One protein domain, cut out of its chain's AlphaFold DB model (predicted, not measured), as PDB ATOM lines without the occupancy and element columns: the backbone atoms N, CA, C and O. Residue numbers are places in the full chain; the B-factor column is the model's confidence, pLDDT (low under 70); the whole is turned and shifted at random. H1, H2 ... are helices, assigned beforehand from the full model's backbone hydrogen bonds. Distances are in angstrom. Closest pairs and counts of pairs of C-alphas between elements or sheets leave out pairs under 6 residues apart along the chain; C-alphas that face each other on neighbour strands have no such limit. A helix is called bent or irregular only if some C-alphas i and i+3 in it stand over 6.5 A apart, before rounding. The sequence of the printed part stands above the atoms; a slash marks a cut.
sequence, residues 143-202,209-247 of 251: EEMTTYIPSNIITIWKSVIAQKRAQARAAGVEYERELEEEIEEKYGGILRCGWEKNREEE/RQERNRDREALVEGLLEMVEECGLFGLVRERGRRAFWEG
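This is residues 143 to 202 and 209 to 247 of the 251 residues of an uncharacterized protein of Botrytis porri (UniProt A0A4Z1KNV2). A helical hairpin, H2 and the first arm of the bent helix H3, has its open end crossed by a long helix, H4, while H5 reaches away on the other side of H4 and the short H1 sits between H4 and H5. H3 bends at H4, and beyond the bend the end of its second arm sticks out with residues 195 to 202. The printed part has 99 residues with five named helices, H1 to H5 in order along the chain, and no named strand: the class is all helix. The whole is loose, with a radius of gyration of the C-alphas of 15.8 A, and spans 51 by 35 by 20 A.

H1, residues 143 to 146, touches H4, residues 209 to 229, at residues 220 to 224 alone; the closest C-alphas are those of Glu 143 and Val 220, 6.3 A apart. H2, residues 153 to 171, and H3a, residues 173 to 186, form a helical hairpin at a shallow tilt of 25 degrees, opposite ways; their closest C-alphas, of Ala 168 and Glu 176, are 4.8 A apart. H2 touches H4 with residues 153 to 157 alone, at a steep tilt of 59 degrees, the same way; the C-alphas of Trp 157 and Met 226 come closest, 6.2 A. H3b, residues 189 to 200, touches H4 with residues 189 to 193 alone, at a steep tilt of 52 degrees, opposite ways; the C-alphas of Ile 190 and Leu 219 come closest, 5.5 A. H4 is the hub, touching three helices. H5, residues 233 to 246, is close to H4 but not clearly touching, with the closest C-alphas, of Val 227 and Phe 233, 6.1 A apart. H2 and H5 are apart. Every O i to N i+4 pair is within hydrogen-bond range in H2, H3a, H4 and H5, against 6 of 8 in H3b; H1 is too short for such a pair.

H1 begins at C-alpha 143, (-42.060, -1.437, 96.369), and measures 5.2 A from first to last C-alpha. H2 measures 26.9 A. H3, residues 173 to 200, was assigned as one helix by its hydrogen bonds but is bent: C-alphas 186 and 189 are 7.5 A apart. Its arms H3a, 20.1 A, and H3b, 16.4 A, stand at a steep tilt of 65 degrees. H4 measures 30.6 A. H5, 19.9 A, ends at C-alpha 246, (-41.933, -21.236, 95.341).

The C-alphas of Val 173 and Gly 247 are the two farthest apart, 51.4 A. Residues 203 to 208 are not printed, and C-alphas 202 and 209 are 18.7 A apart across this cut. Of the links printed whole, none is long. Mean pLDDT of the printed part is 83.9; residues 193 to 202, 209 to 213 and 247 are under 70.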
ATOM      1  N   GLU A 143     -40.840  -1.004  95.707       87.00
ATOM      2  CA  GLU A 143     -42.060  -1.437  96.369       87.00
ATOM      3  C   GLU A 143     -42.132  -2.960  96.458       87.00
ATOM      4  O   GLU A 143     -42.423  -3.495  97.526       87.00
ATOM      5  N   GLU A 144     -41.839  -3.667  95.367       87.50
ATOM      6  CA  GLU A 144     -41.827  -5.127  95.366       87.50
ATOM      7  C   GLU A 144     -40.729  -5.658  96.290       87.50
ATOM      8  O   GLU A 144     -40.964  -6.581  97.067       87.50
ATOM      9  N   MET A 145     -39.563  -5.012  96.330       87.25
ATOM     10  CA  MET A 145     -38.500  -5.422  97.242       87.25
ATOM     11  C   MET A 145     -38.872  -5.250  98.719       87.25
ATOM     12  O   MET A 145     -38.462  -6.070  99.547       87.25
ATOM     13  N   THR A 146     -39.689  -4.243  99.061       88.12
ATOM     14  CA  THR A 146     -40.163  -4.078 100.445       88.12
ATOM     15  C   THR A 146     -40.973  -5.268 100.958       88.12
ATOM     16  O   THR A 146     -40.973  -5.518 102.161       88.12
ATOM     17  N   THR A 147     -41.579  -6.066 100.072       90.25
ATOM     18  CA  THR A 147     -42.326  -7.278 100.458       90.25
ATOM     19  C   THR A 147     -41.429  -8.364 101.060       90.25
ATOM     20  O   THR A 147     -41.877  -9.167 101.878       90.25
ATOM     21  N   TYR A 148     -40.136  -8.358 100.725       92.19
ATOM     22  CA  TYR A 148     -39.154  -9.315 101.238       92.19
ATOM     23  C   TYR A 148     -38.449  -8.832 102.511       92.19
ATOM     24  O   TYR A 148     -37.697  -9.595 103.132       92.19
ATOM     25  N   ILE A 149     -38.694  -7.588 102.937       92.00
ATOM     26  CA  ILE A 149     -38.114  -7.025 104.156       92.00
ATOM     27  C   ILE A 149     -38.730  -7.715 105.386       92.00
ATOM     28  O   ILE A 149     -39.946  -7.889 105.470       92.00
ATOM     29  N   PRO A 150     -37.920  -8.132 106.376       89.44
ATOM     30  CA  PRO A 150     -38.442  -8.665 107.628       89.44
ATOM     31  C   PRO A 150     -39.356  -7.674 108.353       89.44
ATOM     32  O   PRO A 150     -38.981  -6.530 108.578       89.44
ATOM     33  N   SER A 151     -40.516  -8.137 108.819       88.44
ATOM     34  CA  SER A 151     -41.466  -7.311 109.582       88.44
ATOM     35  C   SER A 151     -40.874  -6.740 110.876       88.44
ATOM     36  O   SER A 151     -41.305  -5.696 111.359       88.44
ATOM     37  N   ASN A 152     -39.841  -7.379 111.431       90.12
ATOM     38  CA  ASN A 152     -39.116  -6.903 112.605       90.12
ATOM     39  C   ASN A 152     -37.972  -5.915 112.285       90.12
ATOM     40  O   ASN A 152     -37.221  -5.574 113.202       90.12
ATOM     41  N   ILE A 153     -37.842  -5.430 111.042       91.25
ATOM     42  CA  ILE A 153     -36.786  -4.494 110.609       91.25
ATOM     43  C   ILE A 153     -36.655  -3.280 111.530       91.25
ATOM     44  O   ILE A 153     -35.553  -2.954 111.957       91.25
ATOM     45  N   ILE A 154     -37.776  -2.683 111.943       89.25
ATOM     46  CA  ILE A 154     -37.787  -1.519 112.841       89.25
ATOM     47  C   ILE A 154     -37.139  -1.844 114.193       89.25
ATOM     48  O   ILE A 154     -36.443  -1.017 114.777       89.25
ATOM     49  N   THR A 155     -37.346  -3.060 114.703       89.38
ATOM     50  CA  THR A 155     -36.771  -3.496 115.984       89.38
ATOM     51  C   THR A 155     -35.266  -3.724 115.864       89.38
ATOM     52  O   THR A 155     -34.501  -3.325 116.748       89.38
ATOM     53  N   ILE A 156     -34.831  -4.330 114.755       92.44
ATOM     54  CA  ILE A 156     -33.409  -4.537 114.460       92.44
ATOM     55  C   ILE A 156     -32.713  -3.179 114.324       92.44
ATOM     56  O   ILE A 156     -31.733  -2.923 115.022       92.44
ATOM     57  N   TRP A 157     -33.276  -2.277 113.520       93.25
ATOM     58  CA  TRP A 157     -32.747  -0.933 113.308       93.25
ATOM     59  C   TRP A 157     -32.633  -0.138 114.613       93.25
ATOM     60  O   TRP A 157     -31.566   0.392 114.915       93.25
ATOM     61  N   LYS A 158     -33.667  -0.143 115.467       91.12
ATOM     62  CA  LYS A 158     -33.609   0.501 116.794       91.12
ATOM     63  C   LYS A 158     -32.438  -0.001 117.641       91.12
ATOM     64  O   LYS A 158     -31.823   0.785 118.359       91.12
ATOM     65  N   SER A 159     -32.128  -1.292 117.556       93.44
ATOM     66  CA  SER A 159     -31.014  -1.897 118.294       93.44
ATOM     67  C   SER A 159     -29.661  -1.423 117.753       93.44
ATOM     68  O   SER A 159     -28.787  -1.050 118.537       93.44
ATOM     69  N   VAL A 160     -29.513  -1.354 116.425       93.88
ATOM     70  CA  VAL A 160     -28.317  -0.809 115.757       93.88
ATOM     71  C   VAL A 160     -28.110   0.663 116.126       93.88
ATOM     72  O   VAL A 160     -27.015   1.055 116.528       93.88
ATOM     73  N   ILE A 161     -29.167   1.476 116.082       92.69
ATOM     74  CA  ILE A 161     -29.101   2.889 116.472       92.69
ATOM     75  C   ILE A 161     -28.746   3.054 117.951       92.69
ATOM     76  O   ILE A 161     -27.922   3.899 118.297       92.69
ATOM     77  N   ALA A 162     -29.309   2.237 118.843       94.31
ATOM     78  CA  ALA A 162     -28.948   2.270 120.259       94.31
ATOM     79  C   ALA A 162     -27.455   1.969 120.479       94.31
ATOM     80  O   ALA A 162     -26.807   2.624 121.299       94.31
ATOM     81  N   GLN A 163     -26.896   1.024 119.716       95.44
ATOM     82  CA  GLN A 163     -25.467   0.728 119.736       95.44
ATOM     83  C   GLN A 163     -24.634   1.914 119.229       95.44
ATOM     84  O   GLN A 163     -23.674   2.298 119.901       95.44
ATOM     85  N   LYS A 164     -25.017   2.536 118.106       94.00
ATOM     86  CA  LYS A 164     -24.343   3.740 117.586       94.00
ATOM     87  C   LYS A 164     -24.367   4.885 118.599       94.00
ATOM     88  O   LYS A 164     -23.330   5.481 118.864       94.00
ATOM     89  N   ARG A 165     -25.508   5.130 119.249       93.19
ATOM     90  CA  ARG A 165     -25.643   6.142 120.313       93.19
ATOM     91  C   ARG A 165     -24.717   5.869 121.491       93.19
ATOM     92  O   ARG A 165     -24.100   6.788 122.017       93.19
ATOM     93  N   ALA A 166     -24.588   4.611 121.911       96.00
ATOM     94  CA  ALA A 166     -23.656   4.246 122.974       96.00
ATOM     95  C   ALA A 166     -22.193   4.529 122.584       96.00
ATOM     96  O   ALA A 166     -21.430   5.022 123.412       96.00
ATOM     97  N   GLN A 167     -21.821   4.266 121.328       95.06
ATOM     98  CA  GLN A 167     -20.487   4.567 120.801       95.06
ATOM     99  C   GLN A 167     -20.242   6.074 120.674       95.06
ATOM    100  O   GLN A 167     -19.201   6.555 121.110       95.06
ATOM    101  N   ALA A 168     -21.208   6.830 120.149       94.50
ATOM    102  CA  ALA A 168     -21.111   8.280 120.006       94.50
ATOM    103  C   ALA A 168     -20.988   8.976 121.370       94.50
ATOM    104  O   ALA A 168     -20.097   9.797 121.556       94.50
ATOM    105  N   ARG A 169     -21.774   8.551 122.371       94.62
ATOM    106  CA  ARG A 169     -21.620   9.017 123.761       94.62
ATOM    107  C   ARG A 169     -20.230   8.760 124.328       94.62
ATOM    108  O   ARG A 169     -19.705   9.595 125.057       94.62
ATOM    109  N   ALA A 170     -19.643   7.607 124.012       95.25
ATOM    110  CA  ALA A 170     -18.282   7.290 124.432       95.25
ATOM    111  C   ALA A 170     -17.228   8.139 123.693       95.25
ATOM    112  O   ALA A 170     -16.172   8.408 124.260       95.25
ATOM    113  N   ALA A 171     -17.510   8.568 122.459       95.12
ATOM    114  CA  ALA A 171     -16.631   9.414 121.653       95.12
ATOM    115  C   ALA A 171     -16.717  10.908 122.024       95.12
ATOM    116  O   ALA A 171     -15.716  11.618 121.931       95.12
ATOM    117  N   GLY A 172     -17.881  11.386 122.471       95.44
ATOM    118  CA  GLY A 172     -18.080  12.741 122.984       95.44
ATOM    119  C   GLY A 172     -19.369  13.406 122.497       95.44
ATOM    120  O   GLY A 172     -20.039  12.933 121.584       95.44
ATOM    121  N   VAL A 173     -19.699  14.547 123.108       93.50
ATOM    122  CA  VAL A 173     -20.974  15.261 122.896       93.50
ATOM    123  C   VAL A 173     -21.157  15.741 121.451       93.50
ATOM    124  O   VAL A 173     -22.269  15.710 120.938       93.50
ATOM    125  N   GLU A 174     -20.078  16.139 120.770       94.00
ATOM    126  CA  GLU A 174     -20.158  16.551 119.360       94.00
ATOM    127  C   GLU A 174     -20.534  15.387 118.437       94.00
ATOM    128  O   GLU A 174     -21.378  15.555 117.563       94.00
ATOM    129  N   TYR A 175     -19.986  14.192 118.681       92.19
ATOM    130  CA  TYR A 175     -20.333  12.987 117.927       92.19
ATOM    131  C   TYR A 175     -21.757  12.515 118.217       92.19
ATOM    132  O   TYR A 175     -22.436  12.022 117.323       92.19
ATOM    133  N   GLU A 176     -22.223  12.649 119.463       93.38
ATOM    134  CA  GLU A 176     -23.621  12.360 119.802       93.38
ATOM    135  C   GLU A 176     -24.567  13.311 119.062       93.38
ATOM    136  O   GLU A 176     -25.537  12.853 118.466       93.38
ATOM    137  N   ARG A 177     -24.252  14.612 119.023       93.88
ATOM    138  CA  ARG A 177     -25.030  15.611 118.277       93.88
ATOM    139  C   ARG A 177     -25.062  15.315 116.777       93.88
ATOM    140  O   ARG A 177     -26.140  15.337 116.194       93.88
ATOM    141  N   GLU A 178     -23.908  15.034 116.176       94.62
ATOM    142  CA  GLU A 178     -23.796  14.704 114.749       94.62
ATOM    143  C   GLU A 178     -24.582  13.432 114.400       94.62
ATOM    144  O   GLU A 178     -25.301  13.402 113.405       94.62
ATOM    145  N   LEU A 179     -24.524  12.407 115.258       92.62
ATOM    146  CA  LEU A 179     -25.292  11.179 115.058       92.62
ATOM    147  C   LEU A 179     -26.809  11.423 115.122       92.62
ATOM    148  O   LEU A 179     -27.547  10.839 114.334       92.62
ATOM    149  N   GLU A 180     -27.298  12.241 116.058       93.44
ATOM    150  CA  GLU A 180     -28.734  12.554 116.123       93.44
ATOM    151  C   GLU A 180     -29.199  13.376 114.911       93.44
ATOM    152  O   GLU A 180     -30.294  13.134 114.406       93.44
ATOM    153  N   GLU A 181     -28.365  14.295 114.412       93.56
ATOM    154  CA  GLU A 181     -28.633  15.044 113.179       93.56
ATOM    155  C   GLU A 181     -28.708  14.106 111.962       93.56
ATOM    156  O   GLU A 181     -29.679  14.165 111.210       93.56
ATOM    157  N   GLU A 182     -27.766  13.163 111.829       91.81
ATOM    158  CA  GLU A 182     -27.778  12.145 110.769       91.81
ATOM    159  C   GLU A 182     -29.032  11.254 110.840       91.81
ATOM    160  O   GLU A 182     -29.644  10.939 109.815       91.81
ATOM    161  N   ILE A 183     -29.427  10.827 112.045       90.00
ATOM    162  CA  ILE A 183     -30.611   9.980 112.234       90.00
ATOM    163  C   ILE A 183     -31.888  10.736 111.851       90.00
ATOM    164  O   ILE A 183     -32.765  10.154 111.208       90.00
ATOM    165  N   GLU A 184     -32.007  12.003 112.244       89.88
ATOM    166  CA  GLU A 184     -33.165  12.838 111.921       89.88
ATOM    167  C   GLU A 184     -33.233  13.153 110.420       89.88
ATOM    168  O   GLU A 184     -34.310  13.060 109.830       89.88
ATOM    169  N   GLU A 185     -32.100  13.457 109.781       87.94
ATOM    170  CA  GLU A 185     -32.034  13.732 108.342       87.94
ATOM    171  C   GLU A 185     -32.459  12.514 107.512       87.94
ATOM    172  O   GLU A 185     -33.297  12.638 106.618       87.94
ATOM    173  N   LYS A 186     -31.928  11.328 107.833       85.12
ATOM    174  CA  LYS A 186     -32.187  10.097 107.070       85.12
ATOM    175  C   LYS A 186     -33.544   9.476 107.374       85.12
ATOM    176  O   LYS A 186     -34.291   9.099 106.477       85.12
ATOM    177  N   TYR A 187     -33.887   9.367 108.656       83.88
ATOM    178  CA  TYR A 187     -35.026   8.559 109.100       83.88
ATOM    179  C   TYR A 187     -36.171   9.380 109.687       83.88
ATOM    180  O   TYR A 187     -37.240   8.816 109.936       83.88
ATOM    181  N   GLY A 188     -36.004  10.692 109.889       80.94
ATOM    182  CA  GLY A 188     -37.024  11.545 110.502       80.94
ATOM    183  C   GLY A 188     -38.364  11.485 109.768       80.94
ATOM    184  O   GLY A 188     -39.413  11.415 110.406       80.94
ATOM    185  N   GLY A 189     -38.342  11.419 108.431       77.19
ATOM    186  CA  GLY A 189     -39.548  11.255 107.609       77.19
ATOM    187  C   GLY A 189     -40.313   9.968 107.929       77.19
ATOM    188  O   GLY A 189     -41.485  10.015 108.290       77.19
ATOM    189  N   ILE A 190     -39.636   8.819 107.901       77.88
ATOM    190  CA  ILE A 190     -40.245   7.518 108.220       77.88
ATOM    191  C   ILE A 190     -40.706   7.412 109.661       77.88
ATOM    192  O   ILE A 190     -41.758   6.828 109.934       77.88
ATOM    193  N   LEU A 191     -39.923   7.954 110.592       71.38
ATOM    194  CA  LEU A 191     -40.290   7.953 111.997       71.38
ATOM    195  C   LEU A 191     -41.555   8.782 112.225       71.38
ATOM    196  O   LEU A 191     -42.384   8.367 113.023       71.38
ATOM    197  N   ARG A 192     -41.759   9.883 111.494       73.31
ATOM    198  CA  ARG A 192     -43.020  10.635 111.540       73.31
ATOM    199  C   ARG A 192     -44.180   9.850 110.921       73.31
ATOM    200  O   ARG A 192     -45.151   9.582 111.626       73.31
ATOM    201  N   CYS A 193     -44.028   9.342 109.693       65.94
ATOM    202  CA  CYS A 193     -45.086   8.587 109.003       65.94
ATOM    203  C   CYS A 193     -45.545   7.334 109.780       65.94
ATOM    204  O   CYS A 193     -46.732   7.016 109.829       65.94
ATOM    205  N   GLY A 194     -44.617   6.608 110.418       62.31
ATOM    206  CA  GLY A 194     -44.934   5.419 111.221       62.31
ATOM    207  C   GLY A 194     -45.625   5.722 112.558       62.31
ATOM    208  O   GLY A 194     -46.218   4.825 113.158       62.31
ATOM    209  N   TRP A 195     -45.549   6.966 113.036       49.53
ATOM    210  CA  TRP A 195     -46.178   7.414 114.281       49.53
ATOM    211  C   TRP A 195     -47.527   8.104 114.037       49.53
ATOM    212  O   TRP A 195     -48.437   7.920 114.844       49.53
ATOM    213  N   GLU A 196     -47.689   8.825 112.925       52.53
ATOM    214  CA  GLU A 196     -48.960   9.452 112.526       52.53
ATOM    215  C   GLU A 196     -50.033   8.424 112.164       52.53
ATOM    216  O   GLU A 196     -51.174   8.548 112.604       52.53
ATOM    217  N   LYS A 197     -49.660   7.316 111.518       51.69
ATOM    218  CA  LYS A 197     -50.627   6.280 111.130       51.69
ATOM    219  C   LYS A 197     -51.325   5.593 112.315       51.69
ATOM    220  O   LYS A 197     -52.498   5.258 112.222       51.69
ATOM    221  N   ASN A 198     -50.648   5.459 113.460       48.16
ATOM    222  CA  ASN A 198     -51.265   4.959 114.702       48.16
ATOM    223  C   ASN A 198     -52.196   5.991 115.369       48.16
ATOM    224  O   ASN A 198     -52.950   5.644 116.273       48.16
ATOM    225  N   ARG A 199     -52.109   7.264 114.971       49.53
ATOM    226  CA  ARG A 199     -52.882   8.384 115.523       49.53
ATOM    227  C   ARG A 199     -54.081   8.751 114.642       49.53
ATOM    228  O   ARG A 199     -55.072   9.268 115.149       49.53
ATOM    229  N   GLU A 200     -54.000   8.475 113.346       52.53
ATOM    230  CA  GLU A 200     -55.047   8.755 112.354       52.53
ATOM    231  C   GLU A 200     -56.087   7.635 112.219       52.53
ATOM    232  O   GLU A 200     -57.217   7.913 111.827       52.53
ATOM    233  N   GLU A 201     -55.784   6.395 112.626       52.56
ATOM    234  CA  GLU A 201     -56.790   5.318 112.702       52.56
ATOM    235  C   GLU A 201     -57.952   5.637 113.675       52.56
ATOM    236  O   GLU A 201     -59.034   5.065 113.545       52.56
ATOM    237  N   GLU A 202     -57.781   6.595 114.598       52.28
ATOM    238  CA  GLU A 202     -58.856   7.101 115.470       52.28
ATOM    239  C   GLU A 202     -59.664   8.266 114.869       52.28
ATOM    240  O   GLU A 202     -60.795   8.505 115.293       52.28
ATOM    241  N   ARG A 209     -55.309  11.735  98.217       61.25
ATOM    242  CA  ARG A 209     -54.625  10.581  97.590       61.25
ATOM    243  C   ARG A 209     -53.165  10.871  97.196       61.25
ATOM    244  O   ARG A 209     -52.372   9.940  97.085       61.25
ATOM    245  N   GLN A 210     -52.820  12.135  96.957       59.22
ATOM    246  CA  GLN A 210     -51.479  12.563  96.571       59.22
ATOM    247  C   GLN A 210     -50.490  12.614  97.747       59.22
ATOM    248  O   GLN A 210     -49.304  12.372  97.537       59.22
ATOM    249  N   GLU A 211     -50.959  12.891  98.962       66.81
ATOM    250  CA  GLU A 211     -50.141  12.908 100.179       66.81
ATOM    251  C   GLU A 211     -49.779  11.485 100.605       66.81
ATOM    252  O   GLU A 211     -48.600  11.151 100.676       66.81
ATOM    253  N   ARG A 212     -50.773  10.585 100.624       65.44
ATOM    254  CA  ARG A 212     -50.564   9.144 100.862       65.44
ATOM    255  C   ARG A 212     -49.537   8.505  99.920       65.44
ATOM    256  O   ARG A 212     -48.850   7.559 100.303       65.44
ATOM    257  N   ASN A 213     -49.439   8.986  98.678       66.94
ATOM    258  CA  ASN A 213     -48.428   8.507  97.734       66.94
ATOM    259  C   ASN A 213     -47.018   8.991  98.103       66.94
ATOM    260  O   ASN A 213     -46.089   8.191  98.043       66.94
ATOM    261  N   ARG A 214     -46.859  10.254  98.527       71.06
ATOM    262  CA  ARG A 214     -45.568  10.779  99.001       71.06
ATOM    263  C   ARG A 214     -45.097  10.061 100.264       71.06
ATOM    264  O   ARG A 214     -43.935   9.676 100.334       71.06
ATOM    265  N   ASP A 215     -46.000   9.800 101.204       76.12
ATOM    266  CA  ASP A 215     -45.662   9.074 102.435       76.12
ATOM    267  C   ASP A 215     -45.264   7.629 102.148       76.12
ATOM    268  O   ASP A 215     -44.373   7.071 102.789       76.12
ATOM    269  N   ARG A 216     -45.902   7.011 101.147       77.62
ATOM    270  CA  ARG A 216     -45.547   5.665 100.703       77.62
ATOM    271  C   ARG A 216     -44.157   5.622 100.075       77.62
ATOM    272  O   ARG A 216     -43.409   4.699 100.380       77.62
ATOM    273  N   GLU A 217     -43.812   6.583  99.222       79.81
ATOM    274  CA  GLU A 217     -42.474   6.676  98.620       79.81
ATOM    275  C   GLU A 217     -41.399   6.882  99.697       79.81
ATOM    276  O   GLU A 217     -40.420   6.136  99.733       79.81
ATOM    277  N   ALA A 218     -41.629   7.804 100.638       80.19
ATOM    278  CA  ALA A 218     -40.724   8.039 101.764       80.19
ATOM    279  C   ALA A 218     -40.563   6.793 102.651       80.19
ATOM    280  O   ALA A 218     -39.456   6.476 103.087       80.19
ATOM    281  N   LEU A 219     -41.654   6.054 102.888       84.06
ATOM    282  CA  LEU A 219     -41.635   4.803 103.641       84.06
ATOM    283  C   LEU A 219     -40.805   3.721 102.949       84.06
ATOM    284  O   LEU A 219     -40.046   3.012 103.606       84.06
ATOM    285  N   VAL A 220     -40.965   3.576 101.635       86.06
ATOM    286  CA  VAL A 220     -40.215   2.598 100.846       86.06
ATOM    287  C   VAL A 220     -38.723   2.922 100.881       86.06
ATOM    288  O   VAL A 220     -37.925   2.037 101.184       86.06
ATOM    289  N   GLU A 221     -38.351   4.182 100.652       86.81
ATOM    290  CA  GLU A 221     -36.951   4.608 100.604       86.81
ATOM    291  C   GLU A 221     -36.209   4.294 101.906       86.81
ATOM    292  O   GLU A 221     -35.219   3.557 101.888       86.81
ATOM    293  N   GLY A 222     -36.700   4.751 103.057       87.38
ATOM    294  CA  GLY A 222     -35.954   4.481 104.285       87.38
ATOM    295  C   GLY A 222     -36.180   3.086 104.870       87.38
ATOM    296  O   GLY A 222     -35.361   2.661 105.677       87.38
ATOM    297  N   LEU A 223     -37.186   2.301 104.450       89.06
ATOM    298  CA  LEU A 223     -37.177   0.856 104.740       89.06
ATOM    299  C   LEU A 223     -35.963   0.181 104.091       89.06
ATOM    300  O   LEU A 223     -35.317  -0.662 104.717       89.06
ATOM    301  N   LEU A 224     -35.629   0.563 102.860       90.19
ATOM    302  CA  LEU A 224     -34.458   0.042 102.158       90.19
ATOM    303  C   LEU A 224     -33.159   0.568 102.777       90.19
ATOM    304  O   LEU A 224     -32.215  -0.206 102.950       90.19
ATOM    305  N   GLU A 225     -33.137   1.830 103.207       89.88
ATOM    306  CA  GLU A 225     -32.006   2.387 103.953       89.88
ATOM    307  C   GLU A 225     -31.778   1.645 105.282       89.88
ATOM    308  O   GLU A 225     -30.652   1.260 105.595       89.88
ATOM    309  N   MET A 226     -32.843   1.314 106.025       91.12
ATOM    310  CA  MET A 226     -32.735   0.495 107.239       91.12
ATOM    311  C   MET A 226     -32.169  -0.900 106.953       91.12
ATOM    312  O   MET A 226     -31.405  -1.428 107.765       91.12
ATOM    313  N   VAL A 227     -32.521  -1.517 105.821       91.31
ATOM    314  CA  VAL A 227     -31.957  -2.814 105.413       91.31
ATOM    315  C   VAL A 227     -30.462  -2.696 105.131       91.31
ATOM    316  O   VAL A 227     -29.710  -3.597 105.514       91.31
ATOM    317  N   GLU A 228     -30.024  -1.615 104.481       90.75
ATOM    318  CA  GLU A 228     -28.603  -1.342 104.247       90.75
ATOM    319  C   GLU A 228     -27.855  -1.141 105.567       90.75
ATOM    320  O   GLU A 228     -26.869  -1.834 105.822       90.75
ATOM    321  N   GLU A 229     -28.378  -0.282 106.439       89.25
ATOM    322  CA  GLU A 229     -27.787   0.042 107.737       89.25
ATOM    323  C   GLU A 229     -27.697  -1.181 108.663       89.25
ATOM    324  O   GLU A 229     -26.720  -1.368 109.388       89.25
ATOM    325  N   CYS A 230     -28.692  -2.070 108.609       90.00
ATOM    326  CA  CYS A 230     -28.697  -3.312 109.381       90.00
ATOM    327  C   CYS A 230     -27.919  -4.457 108.708       90.00
ATOM    328  O   CYS A 230     -27.845  -5.551 109.270       90.00
ATOM    329  N   GLY A 231     -27.379  -4.263 107.497       90.56
ATOM    330  CA  GLY A 231     -26.667  -5.307 106.754       90.56
ATOM    331  C   GLY A 231     -27.549  -6.493 106.339       90.56
ATOM    332  O   GLY A 231     -27.060  -7.609 106.169       90.56
ATOM    333  N   LEU A 232     -28.856  -6.276 106.171       92.25
ATOM    334  CA  LEU A 232     -29.841  -7.337 105.934       92.25
ATOM    335  C   LEU A 232     -30.057  -7.667 104.451       92.25
ATOM    336  O   LEU A 232     -30.887  -8.516 104.128       92.25
ATOM    337  N   PHE A 233     -29.289  -7.061 103.543       89.81
ATOM    338  CA  PHE A 233     -29.428  -7.264 102.096       89.81
ATOM    339  C   PHE A 233     -29.412  -8.746 101.687       89.81
ATOM    340  O   PHE A 233     -30.256  -9.191 100.913       89.81
ATOM    341  N   GLY A 234     -28.487  -9.539 102.244       89.00
ATOM    342  CA  GLY A 234     -28.406 -10.973 101.948       89.00
ATOM    343  C   GLY A 234     -29.669 -11.739 102.353       89.00
ATOM    344  O   GLY A 234     -30.109 -12.624 101.626       89.00
ATOM    345  N   LEU A 235     -30.289 -11.360 103.475       92.19
ATOM    346  CA  LEU A 235     -31.530 -11.970 103.955       92.19
ATOM    347  C   LEU A 235     -32.718 -11.607 103.058       92.19
ATOM    348  O   LEU A 235     -33.507 -12.485 102.714       92.19
ATOM    349  N   VAL A 236     -32.834 -10.333 102.677       92.56
ATOM    350  CA  VAL A 236     -33.894  -9.838 101.785       92.56
ATOM    351  C   VAL A 236     -33.799 -10.519 100.418       92.56
ATOM    352  O   VAL A 236     -34.786 -11.061  99.926       92.56
ATOM    353  N   ARG A 237     -32.590 -10.607  99.852       90.94
ATOM    354  CA  ARG A 237     -32.340 -11.305  98.583       90.94
ATOM    355  C   ARG A 237     -32.657 -12.793  98.645       90.94
ATOM    356  O   ARG A 237     -33.221 -13.335  97.701       90.94
ATOM    357  N   GLU A 238     -32.323 -13.460  99.746       91.75
ATOM    358  CA  GLU A 238     -32.627 -14.883  99.915       91.75
ATOM    359  C   GLU A 238     -34.132 -15.146 100.081       91.75
ATOM    360  O   GLU A 238     -34.636 -16.179  99.644       91.75
ATOM    361  N   ARG A 239     -34.876 -14.214 100.686       91.81
ATOM    362  CA  ARG A 239     -36.344 -14.279 100.739       91.81
ATOM    363  C   ARG A 239     -36.967 -14.093  99.359       91.81
ATOM    364  O   ARG A 239     -37.793 -14.912  98.974       91.81
ATOM    365  N   GLY A 240     -36.514 -13.096  98.597       89.88
ATOM    366  CA  GLY A 240     -36.959 -12.900  97.216       89.88
ATOM    367  C   GLY A 240     -36.637 -14.097  96.324       89.88
ATOM    368  O   GLY A 240     -37.472 -14.543  95.547       89.88
ATOM    369  N   ARG A 241     -35.456 -14.702  96.501       89.50
ATOM    370  CA  ARG A 241     -35.078 -15.939  95.807       89.50
ATOM    371  C   ARG A 241     -36.019 -17.098  96.123       89.50
ATOM    372  O   ARG A 241     -36.386 -17.829  95.211       89.50
ATOM    373  N   ARG A 242     -36.396 -17.283  97.390       88.56
ATOM    374  CA  ARG A 242     -37.364 -18.317  97.779       88.56
ATOM    375  C   ARG A 242     -38.733 -18.071  97.160       88.56
ATOM    376  O   ARG A 242     -39.243 -18.977  96.517       88.56
ATOM    377  N   ALA A 243     -39.248 -16.846  97.234       86.62
ATOM    378  CA  ALA A 243     -40.523 -16.483  96.614       86.62
ATOM    379  C   ALA A 243     -40.522 -16.701  95.087       86.62
ATOM    380  O   ALA A 243     -41.482 -17.237  94.535       86.62
ATOM    381  N   PHE A 244     -39.413 -16.365  94.418       84.00
ATOM    382  CA  PHE A 244     -39.213 -16.611  92.988       84.00
ATOM    383  C   PHE A 244     -39.274 -18.106  92.634       84.00
ATOM    384  O   PHE A 244     -39.778 -18.468  91.572       84.00
ATOM    385  N   TRP A 245     -38.781 -18.982  93.520       82.06
ATOM    386  CA  TRP A 245     -38.795 -20.433  93.311       82.06
ATOM    387  C   TRP A 245     -40.077 -21.131  93.737       82.06
ATOM    388  O   TRP A 245     -40.471 -22.106  93.099       82.06
ATOM    389  N   GLU A 246     -40.709 -20.652  94.799       80.81
ATOM    390  CA  GLU A 246     -41.933 -21.236  95.341       80.81
ATOM    391  C   GLU A 246     -43.168 -20.839  94.524       80.81
ATOM    392  O   GLU A 246     -44.174 -21.537  94.595       80.81
ATOM    393  N   GLY A 247     -43.078 -19.801  93.681       62.66
ATOM    394  CA  GLY A 247     -44.195 -19.361  92.852       62.66
ATOM    395  C   GLY A 247     -45.339 -18.855  93.724       62.66
ATOM    396  O   GLY A 247     -46.379 -19.495  93.810       62.66
TER     397      GLY A 247